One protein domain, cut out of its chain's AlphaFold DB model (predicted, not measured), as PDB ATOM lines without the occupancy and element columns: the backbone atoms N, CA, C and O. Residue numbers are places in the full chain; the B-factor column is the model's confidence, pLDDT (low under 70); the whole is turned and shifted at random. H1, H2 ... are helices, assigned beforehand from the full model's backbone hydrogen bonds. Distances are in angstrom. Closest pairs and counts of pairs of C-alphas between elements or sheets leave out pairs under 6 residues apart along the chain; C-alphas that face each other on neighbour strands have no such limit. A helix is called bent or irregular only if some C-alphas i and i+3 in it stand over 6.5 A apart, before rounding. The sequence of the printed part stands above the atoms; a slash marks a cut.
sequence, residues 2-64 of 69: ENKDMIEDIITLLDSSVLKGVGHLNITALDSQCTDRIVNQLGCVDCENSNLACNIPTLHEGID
ATOM      1  N   GLU A   2      -6.764  -5.450  92.194       74.75
ATOM      2  CA  GLU A   2      -7.023  -6.894  92.241       74.75
ATOM      3  C   GLU A   2      -6.124  -7.588  91.208       74.75
ATOM      4  O   GLU A   2      -5.762  -6.989  90.196       74.75
ATOM      5  N   ASN A   3      -5.754  -8.854  91.440       76.69
ATOM      6  CA  ASN A   3      -4.870  -9.601  90.529       76.69
ATOM      7  C   ASN A   3      -5.375  -9.589  89.077       76.69
ATOM      8  O   ASN A   3      -4.576  -9.604  88.146       76.69
ATOM      9  N   LYS A   4      -6.697  -9.540  88.886       84.12
ATOM     10  CA  LYS A   4      -7.319  -9.467  87.564       84.12
ATOM     11  C   LYS A   4      -6.980  -8.161  86.841       84.12
ATOM     12  O   LYS A   4      -6.590  -8.205  85.684       84.12
ATOM     13  N   ASP A   5      -7.057  -7.029  87.532       85.38
ATOM     14  CA  ASP A   5      -6.768  -5.717  86.944       85.38
ATOM     15  C   ASP A   5      -5.295  -5.618  86.515       85.38
ATOM     16  O   ASP A   5      -4.988  -5.103  85.447       85.38
ATOM     17  N   MET A   6      -4.379  -6.202  87.299       81.94
ATOM     18  CA  MET A   6      -2.958  -6.277  86.934       81.94
ATOM     19  C   MET A   6      -2.718  -7.092  85.662       81.94
ATOM     20  O   MET A   6      -1.852  -6.747  84.859       81.94
ATOM     21  N   ILE A   7      -3.462  -8.185  85.488       85.12
ATOM     22  CA  ILE A   7      -3.357  -9.038  84.304       85.12
ATOM     23  C   ILE A   7      -3.870  -8.288  83.070       85.12
ATOM     24  O   ILE A   7      -3.172  -8.258  82.058       85.12
ATOM     25  N   GLU A   8      -5.026  -7.629  83.161       90.19
ATOM     26  CA  GLU A   8      -5.580  -6.819  82.063       90.19
ATOM     27  C   GLU A   8      -4.641  -5.670  81.659       90.19
ATOM     28  O   GLU A   8      -4.433  -5.398  80.472       90.19
ATOM     29  N   ASP A   9      -3.990  -5.040  82.639       86.56
ATOM     30  CA  ASP A   9      -3.006  -3.983  82.406       86.56
ATOM     31  C   ASP A   9      -1.755  -4.477  81.663       86.56
ATOM     32  O   ASP A   9      -1.160  -3.726  80.875       86.56
ATOM     33  N   ILE A  10      -1.335  -5.722  81.914       85.88
ATOM     34  CA  ILE A  10      -0.233  -6.373  81.196       85.88
ATOM     35  C   ILE A  10      -0.680  -6.743  79.781       85.88
ATOM     36  O   ILE A  10       0.049  -6.461  78.833       85.88
ATOM     37  N   ILE A  11      -1.873  -7.315  79.611       90.12
ATOM     38  CA  ILE A  11      -2.413  -7.677  78.290       90.12
ATOM     39  C   ILE A  11      -2.501  -6.435  77.397       90.12
ATOM     40  O   ILE A  11      -1.958  -6.420  76.294       90.12
ATOM     41  N   THR A  12      -3.056  -5.343  77.921       91.38
ATOM     42  CA  THR A  12      -3.163  -4.069  77.197       91.38
ATOM     43  C   THR A  12      -1.789  -3.528  76.780       91.38
ATOM     44  O   THR A  12      -1.634  -2.964  75.693       91.38
ATOM     45  N   LEU A  13      -0.754  -3.712  77.614       86.81
ATOM     46  CA  LEU A  13       0.620  -3.344  77.258       86.81
ATOM     47  C   LEU A  13       1.127  -4.154  76.066       86.81
ATOM     48  O   LEU A  13       1.694  -3.570  75.139       86.81
ATOM     49  N   LEU A  14       0.941  -5.472  76.108       86.88
ATOM     50  CA  LEU A  14       1.383  -6.383  75.058       86.88
ATOM     51  C   LEU A  14       0.705  -6.032  73.732       86.88
ATOM     52  O   LEU A  14       1.401  -5.783  72.748       86.88
ATOM     53  N   ASP A  15      -0.616  -5.875  73.736       90.19
ATOM     54  CA  ASP A  15      -1.389  -5.525  72.542       90.19
ATOM     55  C   ASP A  15      -0.935  -4.188  71.951       90.19
ATOM     56  O   ASP A  15      -0.663  -4.076  70.753       90.19
ATOM     57  N   SER A  16      -0.763  -3.168  72.798       88.31
ATOM     58  CA  SER A  16      -0.296  -1.853  72.350       88.31
ATOM     59  C   SER A  16       1.120  -1.886  71.765       88.31
ATOM     60  O   SER A  16       1.439  -1.091  70.880       88.31
ATOM     61  N   SER A  17       1.969  -2.796  72.242       84.38
ATOM     62  CA  SER A  17       3.347  -2.952  71.771       84.38
ATOM     63  C   SER A  17       3.384  -3.647  70.413       84.38
ATOM     64  O   SER A  17       4.073  -3.183  69.503       84.38
ATOM     65  N   VAL A  18       2.576  -4.695  70.238       84.06
ATOM     66  CA  VAL A  18       2.424  -5.405  68.961       84.06
ATOM     67  C   VAL A  18       1.846  -4.479  67.889       84.06
ATOM     68  O   VAL A  18       2.388  -4.412  66.788       84.06
ATOM     69  N   LEU A  19       0.816  -3.690  68.213       87.56
ATOM     70  CA  LEU A  19       0.235  -2.708  67.283       87.56
ATOM     71  C   LEU A  19       1.244  -1.646  66.819       87.56
ATOM     72  O   LEU A  19       1.123  -1.120  65.716       87.56
ATOM     73  N   LYS A  20       2.247  -1.336  67.646       83.62
ATOM     74  CA  LYS A  20       3.342  -0.411  67.315       83.62
ATOM     75  C   LYS A  20       4.494  -1.076  66.551       83.62
ATOM     76  O   LYS A  20       5.455  -0.389  66.217       83.62
ATOM     77  N   GLY A  21       4.421  -2.381  66.283       81.06
ATOM     78  CA  GLY A  21       5.470  -3.133  65.594       81.06
ATOM     79  C   GLY A  21       6.696  -3.435  66.462       81.06
ATOM     80  O   GLY A  21       7.783  -3.636  65.928       81.06
ATOM     81  N   VAL A  22       6.553  -3.446  67.792       77.25
ATOM     82  CA  VAL A  22       7.643  -3.832  68.700       77.25
ATOM     83  C   VAL A  22       7.867  -5.342  68.600       77.25
ATOM     84  O   VAL A  22       6.986  -6.124  68.940       77.25
ATOM     85  N   GLY A  23       9.053  -5.748  68.138       73.38
ATOM     86  CA  GLY A  23       9.401  -7.163  67.967       73.38
ATOM     87  C   GLY A  23       9.826  -7.869  69.257       73.38
ATOM     88  O   GLY A  23       9.533  -9.048  69.421       73.38
ATOM     89  N   HIS A  24      10.489  -7.165  70.185       75.50
ATOM     90  CA  HIS A  24      11.035  -7.738  71.424       75.50
ATOM     91  C   HIS A  24      10.535  -6.983  72.658       75.50
ATOM     92  O   HIS A  24      10.535  -5.753  72.689       75.50
ATOM     93  N   LEU A  25      10.147  -7.729  73.691       78.69
ATOM     94  CA  LEU A  25       9.655  -7.205  74.962       78.69
ATOM     95  C   LEU A  25      10.386  -7.906  76.105       78.69
ATOM     96  O   LEU A  25      10.345  -9.129  76.209       78.69
ATOM     97  N   ASN A  26      11.021  -7.123  76.976       78.88
ATOM     98  CA  ASN A  26      11.662  -7.630  78.184       78.88
ATOM     99  C   ASN A  26      10.755  -7.353  79.384       78.88
ATOM    100  O   ASN A  26      10.375  -6.208  79.624       78.88
ATOM    101  N   ILE A  27      10.415  -8.401  80.138       81.62
ATOM    102  CA  ILE A  27       9.559  -8.311  81.325       81.62
ATOM    103  C   ILE A  27      10.334  -8.871  82.512       81.62
ATOM    104  O   ILE A  27      10.796 -10.011  82.486       81.62
ATOM    105  N   THR A  28      10.467  -8.071  83.566       81.69
ATOM    106  CA  THR A  28      11.094  -8.484  84.823       81.69
ATOM    107  C   THR A  28      10.082  -8.334  85.944       81.69
ATOM    108  O   THR A  28       9.597  -7.234  86.203       81.69
ATOM    109  N   ALA A  29       9.765  -9.440  86.613       79.75
ATOM    110  CA  ALA A  29       8.972  -9.421  87.832       79.75
ATOM    111  C   ALA A  29       9.917  -9.236  89.028       79.75
ATOM    112  O   ALA A  29      10.784 -10.075  89.268       79.75
ATOM    113  N   LEU A  30       9.771  -8.124  89.749       79.25
ATOM    114  CA  LEU A  30      10.456  -7.883  91.020       79.25
ATOM    115  C   LEU A  30       9.527  -8.284  92.167       79.25
ATOM    116  O   LEU A  30       8.314  -8.102  92.074       79.25
ATOM    117  N   ASP A  31      10.085  -8.841  93.239       72.88
ATOM    118  CA  ASP A  31       9.273  -9.417  94.307       72.88
ATOM    119  C   ASP A  31       8.519  -8.345  95.127       72.88
ATOM    120  O   ASP A  31       9.098  -7.371  95.616       72.88
ATOM    121  N   SER A  32       7.202  -8.564  95.192       60.97
ATOM    122  CA  SER A  32       6.104  -8.121  96.076       60.97
ATOM    123  C   SER A  32       6.042  -6.744  96.765       60.97
ATOM    124  O   SER A  32       4.991  -6.446  97.331       60.97
ATOM    125  N   GLN A  33       7.042  -5.861  96.707       58.59
ATOM    126  CA  GLN A  33       6.952  -4.531  97.351       58.59
ATOM    127  C   GLN A  33       6.931  -3.340  96.392       58.59
ATOM    128  O   GLN A  33       6.731  -2.210  96.831       58.59
ATOM    129  N   CYS A  34       7.088  -3.574  95.090       59.00
ATOM    130  CA  CYS A  34       6.990  -2.517  94.093       59.00
ATOM    131  C   CYS A  34       5.633  -2.604  93.385       59.00
ATOM    132  O   CYS A  34       5.417  -3.479  92.551       59.00
ATOM    133  N   THR A  35       4.704  -1.707  93.723       63.09
ATOM    134  CA  THR A  35       3.474  -1.496  92.937       63.09
ATOM    135  C   THR A  35       3.722  -0.644  91.694       63.09
ATOM    136  O   THR A  35       2.825  -0.489  90.867       63.09
ATOM    137  N   ASP A  36       4.924  -0.082  91.567       67.69
ATOM    138  CA  ASP A  36       5.262   0.821  90.482       67.69
ATOM    139  C   ASP A  36       5.633   0.030  89.231       67.69
ATOM    140  O   ASP A  36       6.586  -0.752  89.187       67.69
ATOM    141  N   ARG A  37       4.857   0.271  88.179       73.25
ATOM    142  CA  ARG A  37       5.119  -0.236  86.840       73.25
ATOM    143  C   ARG A  37       5.998   0.765  86.096       73.25
ATOM    144  O   ARG A  37       5.551   1.859  85.763       73.25
ATOM    145  N   ILE A  38       7.222   0.358  85.773       78.00
ATOM    146  CA  ILE A  38       8.147   1.148  84.955       78.00
ATOM    147  C   ILE A  38       8.122   0.592  83.531       78.00
ATOM    148  O   ILE A  38       8.464  -0.567  83.303       78.00
ATOM    149  N   VAL A  39       7.702   1.416  82.566       79.38
ATOM    150  CA  VAL A  39       7.723   1.071  81.138       79.38
ATOM    151  C   VAL A  39       8.776   1.930  80.453       79.38
ATOM    152  O   VAL A  39       8.580   3.130  80.281       79.38
ATOM    153  N   ASN A  40       9.873   1.301  80.042       77.00
ATOM    154  CA  ASN A  40      10.937   1.956  79.290       77.00
ATOM    155  C   ASN A  40      10.909   1.455  77.848       77.00
ATOM    156  O   ASN A  40      11.099   0.266  77.598       77.00
ATOM    157  N   GLN A  41      10.677   2.362  76.900       72.25
ATOM    158  CA  GLN A  41      10.829   2.059  75.482       72.25
ATOM    159  C   GLN A  41      12.277   2.339  75.084       72.25
ATOM    160  O   GLN A  41      12.699   3.489  75.013       72.25
ATOM    161  N   LEU A  42      13.026   1.266  74.863       69.19
ATOM    162  CA  LEU A  42      14.414   1.308  74.421       69.19
ATOM    163  C   LEU A  42      14.455   1.279  72.886       69.19
ATOM    164  O   LEU A  42      13.663   0.574  72.255       69.19
ATOM    165  N   GLY A  43      15.336   2.074  72.276       63.41
ATOM    166  CA  GLY A  43      15.578   1.994  70.835       63.41
ATOM    167  C   GLY A  43      16.253   0.670  70.465       63.41
ATOM    168  O   GLY A  43      16.788  -0.023  71.328       63.41
ATOM    169  N   CYS A  44      16.280   0.320  69.174       59.47
ATOM    170  CA  CYS A  44      16.915  -0.924  68.709       59.47
ATOM    171  C   CYS A  44      18.368  -1.087  69.196       59.47
ATOM    172  O   CYS A  44      18.791  -2.207  69.461       59.47
ATOM    173  N   VAL A  45      19.100   0.023  69.355       56.56
ATOM    174  CA  VAL A  45      20.487   0.047  69.853       56.56
ATOM    175  C   VAL A  45      20.552  -0.173  71.370       56.56
ATOM    176  O   VAL A  45      21.444  -0.846  71.870       56.56
ATOM    177  N   ASP A  46      19.571   0.319  72.123       56.44
ATOM    178  CA  ASP A  46      19.556   0.204  73.585       56.44
ATOM    179  C   ASP A  46      19.148  -1.207  74.059       56.44
ATOM    180  O   ASP A  46      19.545  -1.638  75.145       56.44
ATOM    181  N   CYS A  47      18.409  -1.962  73.232       56.25
ATOM    182  CA  CYS A  47      18.138  -3.392  73.441       56.25
ATOM    183  C   CYS A  47      19.389  -4.284  73.289       56.25
ATOM    184  O   CYS A  47      19.358  -5.450  73.683       56.25
ATOM    185  N   GLU A  48      20.489  -3.763  72.738       52.25
ATOM    186  CA  GLU A  48      21.751  -4.494  72.550       52.25
ATOM    187  C   GLU A  48      22.574  -4.615  73.843       52.25
ATOM    188  O   GLU A  48      23.419  -5.500  73.947       52.25
ATOM    189  N   ASN A  49      22.297  -3.806  74.877       54.22
ATOM    190  CA  ASN A  49      23.073  -3.811  76.129       54.22
ATOM    191  C   ASN A  49      23.092  -5.170  76.860       54.22
ATOM    192  O   ASN A  49      23.946  -5.390  77.715       54.22
ATOM    193  N   SER A  50      22.181  -6.091  76.522       55.25
ATOM    194  CA  SER A  50      22.186  -7.476  77.013       55.25
ATOM    195  C   SER A  50      22.386  -8.527  75.908       55.25
ATOM    196  O   SER A  50      22.021  -9.676  76.124       55.25
ATOM    197  N   ASN A  51      22.928  -8.152  74.741       52.09
ATOM    198  CA  ASN A  51      23.479  -9.008  73.674       52.09
ATOM    199  C   ASN A  51      22.972 -10.469  73.636       52.09
ATOM    200  O   ASN A  51      23.750 -11.390  73.875       52.09
ATOM    201  N   LEU A  52      21.677 -10.702  73.384       53.59
ATOM    202  CA  LEU A  52      21.156 -12.080  73.328       53.59
ATOM    203  C   LEU A  52      20.049 -12.353  72.299       53.59
ATOM    204  O   LEU A  52      19.800 -13.521  72.026       53.59
ATOM    205  N   ALA A  53      19.400 -11.350  71.695       51.22
ATOM    206  CA  ALA A  53      18.255 -11.626  70.808       51.22
ATOM    207  C   ALA A  53      18.173 -10.792  69.518       51.22
ATOM    208  O   ALA A  53      17.540 -11.222  68.561       51.22
ATOM    209  N   CYS A  54      18.808  -9.621  69.442       57.47
ATOM    210  CA  CYS A  54      18.605  -8.705  68.309       57.47
ATOM    211  C   CYS A  54      19.464  -9.007  67.067       57.47
ATOM    212  O   CYS A  54      19.358  -8.274  66.090       57.47
ATOM    213  N   ASN A  55      20.304 -10.048  67.097       49.44
ATOM    214  CA  ASN A  55      21.341 -10.268  66.081       49.44
ATOM    215  C   ASN A  55      21.452 -11.700  65.547       49.44
ATOM    216  O   ASN A  55      22.462 -12.037  64.937       49.44
ATOM    217  N   ILE A  56      20.435 -12.544  65.725       51.88
ATOM    218  CA  ILE A  56      20.373 -13.776  64.936       51.88
ATOM    219  C   ILE A  56      19.318 -13.553  63.852       51.88
ATOM    220  O   ILE A  56      18.142 -13.830  64.097       51.88
ATOM    221  N   PRO A  57      19.680 -13.039  62.657       54.34
ATOM    222  CA  PRO A  57      18.873 -13.347  61.486       54.34
ATOM    223  C   PRO A  57      18.738 -14.864  61.484       54.34
ATOM    224  O   PRO A  57      19.745 -15.554  61.636       54.34
ATOM    225  N   THR A  58      17.506 -15.370  61.433       57.16
ATOM    226  CA  THR A  58      17.204 -16.800  61.360       57.16
ATOM    227  C   THR A  58      18.183 -17.411  60.364       57.16
ATOM    228  O   THR A  58      18.095 -17.111  59.175       57.16
ATOM    229  N   LEU A  59      19.196 -18.127  60.864       54.62
ATOM    230  CA  LEU A  59      20.365 -18.508  60.079       54.62
ATOM    231  C   LEU A  59      19.924 -19.598  59.102       54.62
ATOM    232  O   LEU A  59      19.981 -20.783  59.412       54.62
ATOM    233  N   HIS A  60      19.382 -19.180  57.962       56.16
ATOM    234  CA  HIS A  60      19.017 -20.059  56.856       56.16
ATOM    235  C   HIS A  60      20.250 -20.380  56.006       56.16
ATOM    236  O   HIS A  60      20.356 -21.465  55.449       56.16
ATOM    237  N   GLU A  61      21.225 -19.468  55.950       55.16
ATOM    238  CA  GLU A  61      22.507 -19.724  55.300       55.16
ATOM    239  C   GLU A  61      23.485 -20.365  56.290       55.16
ATOM    240  O   GLU A  61      24.002 -19.705  57.190       55.16
ATOM    241  N   GLY A  62      23.735 -21.666  56.116       56.91
ATOM    242  CA  GLY A  62      24.796 -22.402  56.813       56.91
ATOM    243  C   GLY A  62      24.347 -23.554  57.718       56.91
ATOM    244  O   GLY A  62      25.215 -24.250  58.236       56.91
ATOM    245  N   ILE A  63      23.039 -23.783  57.905       58.03
ATOM    246  CA  ILE A  63      22.519 -25.013  58.544       58.03
ATOM    247  C   ILE A  63      22.324 -26.138  57.522       58.03
ATOM    248  O   ILE A  63      22.597 -27.294  57.836       58.03
ATOM    249  N   ASP A  64      21.940 -25.801  56.291       64.81
ATOM    250  CA  ASP A  64      21.826 -26.768  55.200       64.81
ATOM    251  C   ASP A  64      23.185 -26.922  54.504       64.81
ATOM    252  O   ASP A  64      23.371 -26.539  53.349       64.81
TER     253      ASP A  64
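AT A GLANCE: This is residues 2 to 64 of the 69 residues of an uncharacterized protein of Lachnotalea glycerini (UniProt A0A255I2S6). The printed part has little regular structure: one long helix, H1, is followed by a long loop, residues 20 to 45, that folds back on itself at its free-standing bend, residues 28 to 36, and returns to a short helix, H2. From there a free tail, residues 55 to 64, sticks out along the long axis. The 63 printed residues hold two named helices, H1 then H2, and no named strand; the class is all helix, with 22 residues in named elements. The whole is only just loose, close to extended, with a radius of gyration of the C-alphas of 15.7 A and spans of 51 by 23 by 22 A.

IN THESE COORDINATES: H1, residues 3 to 19, runs 24.8 A from C-alpha 3 at (-4.870, -9.601, 90.529). H2, residues 46 to 50, ends at C-alpha 50 at (22.186, -7.476, 77.013). H2 is only just irregular: C-alphas 47 and 50 are 6.8 A apart.

HOW THE PARTS SIT: H1 and H2 are apart. Each O i to N i+4 pair of H1 is within hydrogen-bond range; in H2 0 of 1 is, and 0 of 2 O i to N i+3 pairs.

THE WHOLE: The C-alphas farthest apart, of Glu 2 and Asp 64, are 51.0 A apart. The link from H1 to H2 is long, and the printed part has no cut. Residues 32 to 36 and 42 to 64 have pLDDT under 70.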